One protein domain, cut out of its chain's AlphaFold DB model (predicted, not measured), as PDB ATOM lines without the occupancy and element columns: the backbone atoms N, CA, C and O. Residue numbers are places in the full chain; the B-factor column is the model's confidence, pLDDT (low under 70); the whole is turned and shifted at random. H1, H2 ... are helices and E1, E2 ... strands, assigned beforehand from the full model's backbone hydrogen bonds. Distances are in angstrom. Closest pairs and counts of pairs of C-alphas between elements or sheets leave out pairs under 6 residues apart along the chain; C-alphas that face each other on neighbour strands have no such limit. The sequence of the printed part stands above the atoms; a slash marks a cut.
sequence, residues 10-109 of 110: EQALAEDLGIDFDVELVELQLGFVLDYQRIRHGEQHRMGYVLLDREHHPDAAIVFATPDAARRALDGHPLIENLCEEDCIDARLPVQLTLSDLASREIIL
ATOM      1  N   GLU A  10      30.596   6.827 104.748       64.62
ATOM      2  CA  GLU A  10      29.948   6.888 106.058       64.62
ATOM      3  C   GLU A  10      29.296   8.253 106.320       64.62
ATOM      4  O   GLU A  10      28.147   8.298 106.754       64.62
ATOM      5  N   GLN A  11      29.966   9.360 105.971       64.62
ATOM      6  CA  GLN A  11      29.392  10.708 106.087       64.62
ATOM      7  C   GLN A  11      28.208  10.912 105.135       64.62
ATOM      8  O   GLN A  11      27.215  11.530 105.508       64.62
ATOM      9  N   ALA A  12      28.291  10.373 103.915       67.62
ATOM     10  CA  ALA A  12      27.196  10.460 102.950       67.62
ATOM     11  C   ALA A  12      25.970   9.639 103.392       67.62
ATOM     12  O   ALA A  12      24.839  10.085 103.219       67.62
ATOM     13  N   LEU A  13      26.188   8.464 103.992       63.03
ATOM     14  CA  LEU A  13      25.120   7.598 104.490       63.03
ATOM     15  C   LEU A  13      24.442   8.159 105.755       63.03
ATOM     16  O   LEU A  13      23.229   8.017 105.901       63.03
ATOM     17  N   ALA A  14      25.196   8.812 106.644       64.75
ATOM     18  CA  ALA A  14      24.658   9.497 107.824       64.75
ATOM     19  C   ALA A  14      23.761  10.696 107.447       64.75
ATOM     20  O   ALA A  14      22.651  10.822 107.970       64.75
ATOM     21  N   GLU A  15      24.196  11.521 106.481       67.19
ATOM     22  CA  GLU A  15      23.403  12.644 105.951       67.19
ATOM     23  C   GLU A  15      22.094  12.159 105.291       67.19
ATOM     24  O   GLU A  15      21.029  12.718 105.561       67.19
ATOM     25  N   ASP A  16      22.144  11.093 104.481       67.31
ATOM     26  CA  ASP A  16      20.968  10.546 103.777       67.31
ATOM     27  C   ASP A  16      19.928   9.918 104.722       67.31
ATOM     28  O   ASP A  16      18.732   9.905 104.421       67.31
ATOM     29  N   LEU A  17      20.364   9.399 105.874       62.69
ATOM     30  CA  LEU A  17      19.482   8.794 106.875       62.69
ATOM     31  C   LEU A  17      18.961   9.803 107.910       62.69
ATOM     32  O   LEU A  17      18.058   9.460 108.674       62.69
ATOM     33  N   GLY A  18      19.484  11.036 107.929       57.91
ATOM     34  CA  GLY A  18      19.115  12.065 108.906       57.91
ATOM     35  C   GLY A  18      19.493  11.696 110.345       57.91
ATOM     36  O   GLY A  18      18.827  12.135 111.283       57.91
ATOM     37  N   ILE A  19      20.512  10.851 110.512       58.59
ATOM     38  CA  ILE A  19      20.993  10.376 111.807       58.59
ATOM     39  C   ILE A  19      22.459  10.779 111.914       58.59
ATOM     40  O   ILE A  19      23.291  10.279 111.157       58.59
ATOM     41  N   ASP A  20      22.774  11.643 112.878       59.56
ATOM     42  CA  ASP A  20      24.152  11.885 113.298       59.56
ATOM     43  C   ASP A  20      24.670  10.603 113.970       59.56
ATOM     44  O   ASP A  20      24.429  10.343 115.150       59.56
ATOM     45  N   PHE A  21      25.309   9.741 113.180       65.00
ATOM     46  CA  PHE A  21      26.002   8.562 113.682       65.00
ATOM     47  C   PHE A  21      27.380   8.977 114.182       65.00
ATOM     48  O   PHE A  21      28.293   9.212 113.390       65.00
ATOM     49  N   ASP A  22      27.536   9.025 115.502       78.56
ATOM     50  CA  ASP A  22      28.856   9.086 116.116       78.56
ATOM     51  C   ASP A  22      29.478   7.684 116.096       78.56
ATOM     52  O   ASP A  22      29.201   6.826 116.940       78.56
ATOM     53  N   VAL A  23      30.265   7.428 115.053       79.06
ATOM     54  CA  VAL A  23      30.951   6.147 114.851       79.06
ATOM     55  C   VAL A  23      31.912   5.862 116.006       79.06
ATOM     56  O   VAL A  23      31.982   4.717 116.450       79.06
ATOM     57  N   GLU A  24      32.585   6.883 116.543       82.81
ATOM     58  CA  GLU A  24      33.549   6.716 117.633       82.81
ATOM     59  C   GLU A  24      32.844   6.247 118.912       82.81
ATOM     60  O   GLU A  24      33.292   5.294 119.557       82.81
ATOM     61  N   LEU A  25      31.681   6.828 119.229       85.12
ATOM     62  CA  LEU A  25      30.867   6.399 120.367       85.12
ATOM     63  C   LEU A  25      30.350   4.960 120.204       85.12
ATOM     64  O   LEU A  25      30.348   4.181 121.162       85.12
ATOM     65  N   VAL A  26      29.923   4.579 118.996       86.25
ATOM     66  CA  VAL A  26      29.469   3.206 118.709       86.25
ATOM     67  C   VAL A  26      30.619   2.209 118.859       86.25
ATOM     68  O   VAL A  26      30.443   1.147 119.464       86.25
ATOM     69  N   GLU A  27      31.806   2.539 118.355       88.44
ATOM     70  CA  GLU A  27      33.003   1.712 118.515       88.44
ATOM     71  C   GLU A  27      33.405   1.569 119.988       88.44
ATOM     72  O   GLU A  27      33.706   0.457 120.433       88.44
ATOM     73  N   LEU A  28      33.337   2.653 120.768       91.44
ATOM     74  CA  LEU A  28      33.562   2.647 122.216       91.44
ATOM     75  C   LEU A  28      32.575   1.724 122.941       91.44
ATOM     76  O   LEU A  28      32.989   0.901 123.760       91.44
ATOM     77  N   GLN A  29      31.282   1.804 122.615       90.75
ATOM     78  CA  GLN A  29      30.250   0.941 123.199       90.75
ATOM     79  C   GLN A  29      30.485  -0.538 122.875       90.75
ATOM     80  O   GLN A  29      30.447  -1.388 123.770       90.75
ATOM     81  N   LEU A  30      30.746  -0.858 121.606       92.00
ATOM     82  CA  LEU A  30      31.019  -2.230 121.173       92.00
ATOM     83  C   LEU A  30      32.298  -2.772 121.814       92.00
ATOM     84  O   LEU A  30      32.310  -3.905 122.308       92.00
ATOM     85  N   GLY A  31      33.352  -1.957 121.853       93.75
ATOM     86  CA  GLY A  31      34.598  -2.273 122.535       93.75
ATOM     87  C   GLY A  31      34.360  -2.588 124.008       93.75
ATOM     88  O   GLY A  31      34.808  -3.632 124.485       93.75
ATOM     89  N   PHE A  32      33.592  -1.745 124.704       94.25
ATOM     90  CA  PHE A  32      33.315  -1.913 126.127       94.25
ATOM     91  C   PHE A  32      32.580  -3.224 126.398       94.25
ATOM     92  O   PHE A  32      32.942  -3.956 127.316       94.25
ATOM     93  N   VAL A  33      31.582  -3.568 125.579       93.44
ATOM     94  CA  VAL A  33      30.847  -4.833 125.719       93.44
ATOM     95  C   VAL A  33      31.780  -6.034 125.553       93.44
ATOM     96  O   VAL A  33      31.686  -6.996 126.322       93.44
ATOM     97  N   LEU A  34      32.691  -5.993 124.577       94.38
ATOM     98  CA  LEU A  34      33.675  -7.056 124.368       94.38
ATOM     99  C   LEU A  34      34.650  -7.159 125.545       94.38
ATOM    100  O   LEU A  34      34.898  -8.263 126.036       94.38
ATOM    101  N   ASP A  35      35.168  -6.032 126.026       93.94
ATOM    102  CA  ASP A  35      36.077  -6.003 127.170       93.94
ATOM    103  C   ASP A  35      35.394  -6.440 128.465       93.94
ATOM    104  O   ASP A  35      35.983  -7.181 129.248       93.94
ATOM    105  N   TYR A  36      34.125  -6.096 128.670       92.75
ATOM    106  CA  TYR A  36      33.356  -6.560 129.819       92.75
ATOM    107  C   TYR A  36      33.276  -8.093 129.864       92.75
ATOM    108  O   TYR A  36      33.448  -8.697 130.926       92.75
ATOM    109  N   GLN A  37      33.082  -8.750 128.713       93.31
ATOM    110  CA  GLN A  37      33.131 -10.216 128.645       93.31
ATOM    111  C   GLN A  37      34.533 -10.747 128.964       93.31
ATOM    112  O   GLN A  37      34.656 -11.699 129.732       93.31
ATOM    113  N   ARG A  38      35.592 -10.118 128.439       93.00
ATOM    114  CA  ARG A  38      36.986 -10.493 128.752       93.00
ATOM    115  C   ARG A  38      37.262 -10.429 130.249       93.00
ATOM    116  O   ARG A  38      37.694 -11.417 130.838       93.00
ATOM    117  N   ILE A  39      36.933  -9.302 130.874       93.00
ATOM    118  CA  ILE A  39      37.115  -9.060 132.309       93.00
ATOM    119  C   ILE A  39      36.325 -10.085 133.124       93.00
ATOM    120  O   ILE A  39      36.836 -10.642 134.095       93.00
ATOM    121  N   ARG A  40      35.099 -10.408 132.694       91.31
ATOM    122  CA  ARG A  40      34.285 -11.458 133.316       91.31
ATOM    123  C   ARG A  40      34.943 -12.836 133.281       91.31
ATOM    124  O   ARG A  40      34.742 -13.622 134.206       91.31
ATOM    125  N   HIS A  41      35.725 -13.125 132.249       91.31
ATOM    126  CA  HIS A  41      36.506 -14.352 132.124       91.31
ATOM    127  C   HIS A  41      37.903 -14.267 132.768       91.31
ATOM    128  O   HIS A  41      38.652 -15.240 132.713       91.31
ATOM    129  N   GLY A  42      38.250 -13.145 133.410       88.56
ATOM    130  CA  GLY A  42      39.574 -12.915 133.995       88.56
ATOM    131  C   GLY A  42      40.668 -12.650 132.956       88.56
ATOM    132  O   GLY A  42      41.852 -12.740 133.279       88.56
ATOM    133  N   GLU A  43      40.290 -12.349 131.714       91.75
ATOM    134  CA  GLU A  43      41.218 -11.961 130.657       91.75
ATOM    135  C   GLU A  43      41.642 -10.493 130.792       91.75
ATOM    136  O   GLU A  43      40.983  -9.672 131.433       91.75
ATOM    137  N   GLN A  44      42.747 -10.150 130.131       88.81
ATOM    138  CA  GLN A  44      43.213  -8.775 130.060       88.81
ATOM    139  C   GLN A  44      42.287  -7.935 129.168       88.81
ATOM    140  O   GLN A  44      41.984  -8.305 128.029       88.81
ATOM    141  N   HIS A  45      41.869  -6.792 129.701       91.25
ATOM    142  CA  HIS A  45      41.145  -5.754 128.979       91.25
ATOM    143  C   HIS A  45      42.049  -5.110 127.913       91.25
ATOM    144  O   HIS A  45      43.276  -5.084 128.051       91.25
ATOM    145  N   ARG A  46      41.453  -4.644 126.817       92.88
ATOM    146  CA  ARG A  46      42.154  -4.025 125.683       92.88
ATOM    147  C   ARG A  46      41.894  -2.535 125.559       92.88
ATOM    148  O   ARG A  46      42.686  -1.855 124.916       92.88
ATOM    149  N   MET A  47      40.802  -2.052 126.131       95.06
ATOM    150  CA  MET A  47      40.459  -0.643 126.210       95.06
ATOM    151  C   MET A  47      41.218   0.033 127.347       95.06
ATOM    152  O   MET A  47      41.870  -0.613 128.161       95.06
ATOM    153  N   GLY A  48      41.180   1.357 127.384       94.94
ATOM    154  CA  GLY A  48      41.706   2.129 128.497       94.94
ATOM    155  C   GLY A  48      40.613   2.447 129.501       94.94
ATOM    156  O   GLY A  48      39.487   2.734 129.113       94.94
ATOM    157  N   TYR A  49      40.959   2.439 130.782       95.88
ATOM    158  CA  TYR A  49      40.035   2.782 131.855       95.88
ATOM    159  C   TYR A  49      40.695   3.776 132.797       95.88
ATOM    160  O   TYR A  49      41.837   3.569 133.207       95.88
ATOM    161  N   VAL A  50      39.960   4.819 133.163       95.62
ATOM    162  CA  VAL A  50      40.273   5.674 134.307       95.62
ATOM    163  C   VAL A  50      39.220   5.404 135.368       95.62
ATOM    164  O   VAL A  50      38.031   5.601 135.124       95.62
ATOM    165  N   LEU A  51      39.654   4.908 136.524       95.31
ATOM    166  CA  LEU A  51      38.793   4.718 137.684       95.31
ATOM    167  C   LEU A  51      38.826   5.990 138.519       95.31
ATOM    168  O   LEU A  51      39.904   6.458 138.885       95.31
ATOM    169  N   LEU A  52      37.643   6.515 138.794       94.50
ATOM    170  CA  LEU A  52      37.420   7.709 139.583       94.50
ATOM    171  C   LEU A  52      36.646   7.305 140.839       94.50
ATOM    172  O   LEU A  52      35.537   6.780 140.730       94.50
ATOM    173  N   ASP A  53      37.219   7.542 142.008       93.81
ATOM    174  CA  ASP A  53      36.529   7.349 143.280       93.81
ATOM    175  C   ASP A  53      35.956   8.701 143.727       93.81
ATOM    176  O   ASP A  53      36.675   9.706 143.718       93.81
ATOM    177  N   ARG A  54      34.662   8.746 144.070       92.75
ATOM    178  CA  ARG A  54      33.924   9.998 144.344       92.75
ATOM    179  C   ARG A  54      33.399  10.062 145.779       92.75
ATOM    180  O   ARG A  54      33.160   9.029 146.399       92.75
ATOM    181  N   GLU A  55      33.246  11.270 146.329       91.00
ATOM    182  CA  GLU A  55      32.827  11.453 147.731       91.00
ATOM    183  C   GLU A  55      31.305  11.404 147.909       91.00
ATOM    184  O   GLU A  55      30.807  10.725 148.812       91.00
ATOM    185  N   HIS A  56      30.553  12.081 147.043       89.62
ATOM    186  CA  HIS A  56      29.101  12.231 147.167       89.62
ATOM    187  C   HIS A  56      28.311  11.497 146.071       89.62
ATOM    188  O   HIS A  56      27.110  11.259 146.235       89.62
ATOM    189  N   HIS A  57      28.968  11.108 144.977       88.56
ATOM    190  CA  HIS A  57      28.398  10.340 143.866       88.56
ATOM    191  C   HIS A  57      28.945   8.902 143.828       88.56
ATOM    192  O   HIS A  57      29.967   8.614 144.445       88.56
ATOM    193  N   PRO A  58      28.291   7.966 143.107       90.06
ATOM    194  CA  PRO A  58      28.854   6.630 142.888       90.06
ATOM    195  C   PRO A  58      30.241   6.728 142.255       90.06
ATOM    196  O   PRO A  58      30.452   7.617 141.449       90.06
ATOM    197  N   ASP A  59      31.177   5.825 142.515       94.25
ATOM    198  CA  ASP A  59      32.448   5.811 141.775       94.25
ATOM    199  C   ASP A  59      32.199   5.743 140.250       94.25
ATOM    200  O   ASP A  59      31.161   5.249 139.802       94.25
ATOM    201  N   ALA A  60      33.125   6.228 139.428       94.31
ATOM    202  CA  ALA A  60      33.002   6.205 137.972       94.31
ATOM    203  C   ALA A  60      34.153   5.446 137.305       94.31
ATOM    204  O   ALA A  60      35.268   5.362 137.819       94.31
ATOM    205  N   ALA A  61      33.878   4.883 136.134       95.31
ATOM    206  CA  ALA A  61      34.870   4.319 135.239       95.31
ATOM    207  C   ALA A  61      34.703   4.961 133.862       95.31
ATOM    208  O   ALA A  61      33.695   4.757 133.183       95.31
ATOM    209  N   ILE A  62      35.701   5.736 133.457       94.88
ATOM    210  CA  ILE A  62      35.721   6.417 132.165       94.88
ATOM    211  C   ILE A  62      36.484   5.529 131.189       94.88
ATOM    212  O   ILE A  62      37.634   5.158 131.450       94.88
ATOM    213  N   VAL A  63      35.833   5.155 130.091       94.88
ATOM    214  CA  VAL A  63      36.362   4.184 129.128       94.88
ATOM    215  C   VAL A  63      36.903   4.908 127.903       94.88
ATOM    216  O   VAL A  63      36.237   5.751 127.319       94.88
ATOM    217  N   PHE A  64      38.107   4.539 127.486       94.81
ATOM    218  CA  PHE A  64      38.780   5.066 126.307       94.81
ATOM    219  C   PHE A  64      39.120   3.932 125.348       94.81
ATOM    220  O   PHE A  64      39.354   2.801 125.769       94.81
ATOM    221  N   ALA A  65      39.249   4.233 124.057       92.88
ATOM    222  CA  ALA A  65      39.511   3.219 123.033       92.88
ATOM    223  C   ALA A  65      40.781   2.380 123.294       92.88
ATOM    224  O   ALA A  65      40.856   1.224 122.884       92.88
ATOM    225  N   THR A  66      41.787   2.943 123.980       93.44
ATOM    226  CA  THR A  66      43.060   2.264 124.285       93.44
ATOM    227  C   THR A  66      43.628   2.662 125.656       93.44
ATOM    228  O   THR A  66      43.345   3.769 126.129       93.44
ATOM    229  N   PRO A  67      44.497   1.836 126.278       94.00
ATOM    230  CA  PRO A  67      45.171   2.174 127.534       94.00
ATOM    231  C   PRO A  67      46.015   3.449 127.437       94.00
ATOM    232  O   PRO A  67      46.041   4.251 128.366       94.00
ATOM    233  N   ASP A  68      46.660   3.681 126.292       94.25
ATOM    234  CA  ASP A  68      47.430   4.903 126.051       94.25
ATOM    235  C   ASP A  68      46.546   6.151 125.928       94.25
ATOM    236  O   ASP A  68      46.969   7.244 126.311       94.25
ATOM    237  N   ALA A  69      45.324   6.016 125.404       93.06
ATOM    238  CA  ALA A  69      44.348   7.102 125.414       93.06
ATOM    239  C   ALA A  69      43.902   7.427 126.846       93.06
ATOM    240  O   ALA A  69      43.960   8.591 127.226       93.06
ATOM    241  N   ALA A  70      43.585   6.417 127.664       93.94
ATOM    242  CA  ALA A  70      43.245   6.622 129.075       93.94
ATOM    243  C   ALA A  70      44.387   7.278 129.864       93.94
ATOM    244  O   ALA A  70      44.151   8.196 130.644       93.94
ATOM    245  N   ARG A  71      45.636   6.860 129.625       94.19
ATOM    246  CA  ARG A  71      46.804   7.470 130.271       94.19
ATOM    247  C   ARG A  71      46.946   8.947 129.932       94.19
ATOM    248  O   ARG A  71      47.098   9.752 130.837       94.19
ATOM    249  N   ARG A  72      46.863   9.301 128.648       93.44
ATOM    250  CA  ARG A  72      46.909  10.710 128.228       93.44
ATOM    251  C   ARG A  72      45.724  11.504 128.762       93.44
ATOM    252  O   ARG A  72      45.871  12.687 129.031       93.44
ATOM    253  N   ALA A  73      44.568  10.862 128.900       92.44
ATOM    254  CA  ALA A  73      43.381  11.516 129.411       92.44
ATOM    255  C   ALA A  73      43.494  11.841 130.909       92.44
ATOM    256  O   ALA A  73      43.054  12.903 131.338       92.44
ATOM    257  N   LEU A  74      44.128  10.973 131.700       91.75
ATOM    258  CA  LEU A  74      44.376  11.251 133.115       91.75
ATOM    259  C   LEU A  74      45.220  12.526 133.325       91.75
ATOM    260  O   LEU A  74      45.031  13.218 134.317       91.75
ATOM    261  N   ASP A  75      46.092  12.863 132.370       89.62
ATOM    262  CA  ASP A  75      47.005  14.014 132.435       89.62
ATOM    263  C   ASP A  75      46.375  15.362 132.004       89.62
ATOM    264  O   ASP A  75      47.102  16.345 131.849       89.62
ATOM    265  N   GLY A  76      45.055  15.433 131.786       86.38
ATOM    266  CA  GLY A  76      44.373  16.710 131.502       86.38
ATOM    267  C   GLY A  76      43.192  16.633 130.537       86.38
ATOM    268  O   GLY A  76      42.997  17.514 129.699       86.38
ATOM    269  N   HIS A  77      42.425  15.542 130.562       90.50
ATOM    270  CA  HIS A  77      41.190  15.470 129.792       90.50
ATOM    271  C   HIS A  77      40.114  16.340 130.454       90.50
ATOM    272  O   HIS A  77      39.802  16.086 131.618       90.50
ATOM    273  N   PRO A  78      39.453  17.261 129.726       90.25
ATOM    274  CA  PRO A  78      38.492  18.193 130.321       90.25
ATOM    275  C   PRO A  78      37.367  17.512 131.109       90.25
ATOM    276  O   PRO A  78      36.979  17.979 132.169       90.25
ATOM    277  N   LEU A  79      36.859  16.372 130.624       89.06
ATOM    278  CA  LEU A  79      35.866  15.580 131.365       89.06
ATOM    279  C   LEU A  79      36.394  15.095 132.724       89.06
ATOM    280  O   LEU A  79      35.667  15.153 133.708       89.06
ATOM    281  N   ILE A  80      37.636  14.600 132.770       89.75
ATOM    282  CA  ILE A  80      38.240  14.101 134.010       89.75
ATOM    283  C   ILE A  80      38.500  15.275 134.945       89.75
ATOM    284  O   ILE A  80      38.152  15.186 136.111       89.75
ATOM    285  N   GLU A  81      39.047  16.380 134.436       92.00
ATOM    286  CA  GLU A  81      39.280  17.599 135.217       92.00
ATOM    287  C   GLU A  81      37.985  18.127 135.840       92.00
ATOM    288  O   GLU A  81      37.940  18.328 137.049       92.00
ATOM    289  N   ASN A  82      36.910  18.245 135.056       90.25
ATOM    290  CA  ASN A  82      35.614  18.707 135.556       90.25
ATOM    291  C   ASN A  82      35.061  17.775 136.644       90.25
ATOM    292  O   ASN A  82      34.665  18.236 137.709       90.25
ATOM    293  N   LEU A  83      35.078  16.456 136.410       88.19
ATOM    294  CA  LEU A  83      34.644  15.481 137.419       88.19
ATOM    295  C   LEU A  83      35.531  15.530 138.671       88.19
ATOM    296  O   LEU A  83      35.053  15.296 139.783       88.19
ATOM    297  N   CYS A  84      36.816  15.837 138.493       87.94
ATOM    298  CA  CYS A  84      37.767  15.975 139.580       87.94
ATOM    299  C   CYS A  84      37.513  17.204 140.450       87.94
ATOM    300  O   CYS A  84      37.596  17.105 141.671       87.94
ATOM    301  N   GLU A  85      37.193  18.340 139.834       90.38
ATOM    302  CA  GLU A  85      36.872  19.583 140.537       90.38
ATOM    303  C   GLU A  85      35.561  19.495 141.326       90.38
ATOM    304  O   GLU A  85      35.427  20.144 142.364       90.38
ATOM    305  N   GLU A  86      34.605  18.700 140.847       86.00
ATOM    306  CA  GLU A  86      33.297  18.559 141.484       86.00
ATOM    307  C   GLU A  86      33.334  17.686 142.742       86.00
ATOM    308  O   GLU A  86      32.781  18.088 143.768       86.00
ATOM    309  N   ASP A  87      33.907  16.477 142.659       88.00
ATOM    310  CA  ASP A  87      33.649  15.446 143.678       88.00
ATOM    311  C   ASP A  87      34.652  14.272 143.704       88.00
ATOM    312  O   ASP A  87      34.286  13.149 144.056       88.00
ATOM    313  N   CYS A  88      35.907  14.462 143.287       89.19
ATOM    314  CA  CYS A  88      36.876  13.360 143.218       89.19
ATOM    315  C   CYS A  88      37.732  13.215 144.479       89.19
ATOM    316  O   CYS A  88      38.345  14.169 144.959       89.19
ATOM    317  N   ILE A  89      37.830  11.974 144.958       91.00
ATOM    318  CA  ILE A  89      38.775  11.547 145.992       91.00
ATOM    319  C   ILE A  89      40.086  11.080 145.346       91.00
ATOM    320  O   ILE A  89      41.166  11.456 145.802       91.00
ATOM    321  N   ASP A  90      39.994  10.233 144.315       91.88
ATOM    322  CA  ASP A  90      41.145   9.661 143.609       91.88
ATOM    323  C   ASP A  90      40.815   9.355 142.140       91.88
ATOM    324  O   ASP A  90      39.706   8.934 141.809       91.88
ATOM    325  N   ALA A  91      41.808   9.516 141.267       92.69
ATOM    326  CA  ALA A  91      41.723   9.207 139.844       92.69
ATOM    327  C   ALA A  91      42.941   8.377 139.428       92.69
ATOM    328  O   ALA A  91      44.084   8.827 139.532       92.69
ATOM    329  N   ARG A  92      42.716   7.154 138.936       93.88
ATOM    330  CA  ARG A  92      43.807   6.212 138.646       93.88
ATOM    331  C   ARG A  92      43.567   5.334 137.426       93.88
ATOM    332  O   ARG A  92      42.439   4.996 137.075       93.88
ATOM    333  N   LEU A  93      44.668   4.878 136.835       93.50
ATOM    334  CA  LEU A  93      44.667   3.776 135.872       93.50
ATOM    335  C   LEU A  93      44.726   2.439 136.629       93.50
ATOM    336  O   LEU A  93      45.623   2.254 137.459       93.50
ATOM    337  N   PRO A  94      43.829   1.480 136.356       90.69
ATOM    338  CA  PRO A  94      43.907   0.163 136.966       90.69
ATOM    339  C   PRO A  94      45.089  -0.622 136.382       90.69
ATOM    340  O   PRO A  94      45.234  -0.743 135.169       90.69
ATOM    341  N   VAL A  95      45.922  -1.213 137.246       85.00
ATOM    342  CA  VAL A  95      46.975  -2.158 136.813       85.00
ATOM    343  C   VAL A  95      46.346  -3.442 136.268       85.00
ATOM    344  O   VAL A  95      46.796  -4.009 135.275       85.00
ATOM    345  N   GLN A  96      45.273  -3.885 136.917       85.12
ATOM    346  CA  GLN A  96      44.399  -4.951 136.464       85.12
ATOM    347  C   GLN A  96      42.969  -4.527 136.776       85.12
ATOM    348  O   GLN A  96      42.705  -4.009 137.857       85.12
ATOM    349  N   LEU A  97      42.070  -4.737 135.820       90.00
ATOM    350  CA  LEU A  97      40.661  -4.411 135.966       90.00
ATOM    351  C   LEU A  97      39.877  -5.693 136.229       90.00
ATOM    352  O   LEU A  97      40.003  -6.663 135.477       90.00
ATOM    353  N   THR A  98      39.087  -5.702 137.295       90.44
ATOM    354  CA  THR A  98      38.223  -6.820 137.666       90.44
ATOM    355  C   THR A  98      36.752  -6.447 137.521       90.44
ATOM    356  O   THR A  98      36.378  -5.276 137.471       90.44
ATOM    357  N   LEU A  99      35.880  -7.458 137.486       88.12
ATOM    358  CA  LEU A  99      34.432  -7.232 137.486       88.12
ATOM    359  C   LEU A  99      33.970  -6.444 138.716       88.12
ATOM    360  O   LEU A  99      33.061  -5.631 138.607       88.12
ATOM    361  N   SER A 100      34.588  -6.687 139.873       87.81
ATOM    362  CA  SER A 100      34.268  -5.985 141.117       87.81
ATOM    363  C   SER A 100      34.586  -4.497 141.035       87.81
ATOM    364  O   SER A 100      33.846  -3.703 141.604       87.81
ATOM    365  N   ASP A 101      35.619  -4.121 140.280       88.12
ATOM    366  CA  ASP A 101      35.935  -2.715 140.045       88.12
ATOM    367  C   ASP A 101      34.845  -2.038 139.207       88.12
ATOM    368  O   ASP A 101      34.521  -0.883 139.442       88.12
ATOM    369  N   LEU A 102      34.218  -2.739 138.261       88.81
ATOM    370  CA  LEU A 102      33.174  -2.150 137.414       88.81
ATOM    371  C   LEU A 102      31.763  -2.240 138.013       88.81
ATOM    372  O   LEU A 102      30.911  -1.421 137.689       88.81
ATOM    373  N   ALA A 103      31.491  -3.222 138.874       84.38
ATOM    374  CA  ALA A 103      30.132  -3.567 139.299       84.38
ATOM    375  C   ALA A 103      29.385  -2.454 140.058       84.38
ATOM    376  O   ALA A 103      28.157  -2.414 140.011       84.38
ATOM    377  N   SER A 104      30.103  -1.576 140.761       82.75
ATOM    378  CA  SER A 104      29.532  -0.448 141.513       82.75
ATOM    379  C   SER A 104      29.848   0.914 140.896       82.75
ATOM    380  O   SER A 104      29.568   1.930 141.528       82.75
ATOM    381  N   ARG A 105      30.450   0.936 139.699       91.44
ATOM    382  CA  ARG A 105      30.885   2.163 139.033       91.44
ATOM    383  C   ARG A 105      29.913   2.586 137.942       91.44
ATOM    384  O   ARG A 105      29.426   1.765 137.167       91.44
ATOM    385  N   GLU A 106      29.663   3.884 137.862       92.38
ATOM    386  CA  GLU A 106      29.031   4.505 136.706       92.38
ATOM    387  C   GLU A 106      29.987   4.437 135.511       92.38
ATOM    388  O   GLU A 106      31.138   4.860 135.604       92.38
ATOM    389  N   ILE A 107      29.527   3.885 134.386       92.69
ATOM    390  CA  ILE A 107      30.341   3.773 133.173       92.69
ATOM    391  C   ILE A 107      30.112   5.007 132.309       92.69
ATOM    392  O   ILE A 107      28.995   5.238 131.848       92.69
ATOM    393  N   ILE A 108      31.179   5.764 132.064       92.25
ATOM    394  CA  ILE A 108      31.145   6.975 131.245       92.25
ATOM    395  C   ILE A 108      31.894   6.703 129.941       92.25
ATOM    396  O   ILE A 108      33.066   6.317 129.950       92.25
ATOM    397  N   LEU A 109      31.195   6.897 128.823       90.25
ATOM    398  CA  LEU A 109      31.744   6.827 127.472       90.25
ATOM    399  C   LEU A 109      31.808   8.269 126.940       90.25
ATOM    400  O   LEU A 109      30.738   8.855 126.762       90.25
TER     401      LEU A 109
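AT A GLANCE: This is residues 10 to 109 of the 110 residues of an uncharacterized protein of Flavobacterium sp. (strain K172) (UniProt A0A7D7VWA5). A small four-strand sheet has H3 and H4 over one face, while the long helix H2 grazes the sheet and H1 lies far off beyond its first residues, making an arm. The 100 printed residues hold H1 H2 E1 E2 H3 H4 E3 H5 E4, a mixed class of five named helices and four named strands; the mixed sheet runs E3, E1, E2, E4. The whole is only just compact, close to loose, with a radius of gyration of the C-alphas of 15.0 A and spans of 46 by 34 by 23 A.

IN THESE COORDINATES: H1 is residues 10 to 17, from C-alpha 10 at (29.948, 6.888, 106.058). H2 is residues 23 to 40, 25.7 A long. E1, residues 48 to 54, is 19.3 A long; E2 is residues 60 to 64. H3 is residues 67 to 74, H4 78 to 87, E3 88 to 92 and H5 99 to 103. E4, residues 106 to 108, ends at C-alpha 108 at (31.145, 6.975, 131.245).

HOW THE PARTS SIT: E1 and E2 form an antiparallel hairpin, with N 50 and O 62 2.9 A apart. E3 is antiparallel to E1, with N 51 and O 92 at 2.8 A. E4 is parallel to E2, with N 61 and O 106 at 2.8 A. H3 and H4 lie on the same face, two layers with the sheet, at heights of 5.7 A and 8.8 A over it. E2, H3 H4, E3 and E3, H5, E4 are split strand-helix-strand units, two same-way strands with other strands between them, each with a right-handed crossover. H2 and H5 only graze the sheet. Residues 36 to 40 of H2 only just touch H5, with 3 pairs of C-alphas within 8 A; the closest, Arg 40 and Leu 99, are 5.9 A apart. H1 and H2 are apart. In H1, H2, H3, H4 and H5 every O i to N i+4 pair is within hydrogen-bond range.

THE WHOLE: The C-alphas farthest apart, of Asp 16 and Ile 89, are 45.8 A apart. The printed part has no cut and no long link. The pLDDT is under 70 at residues 10 to 21.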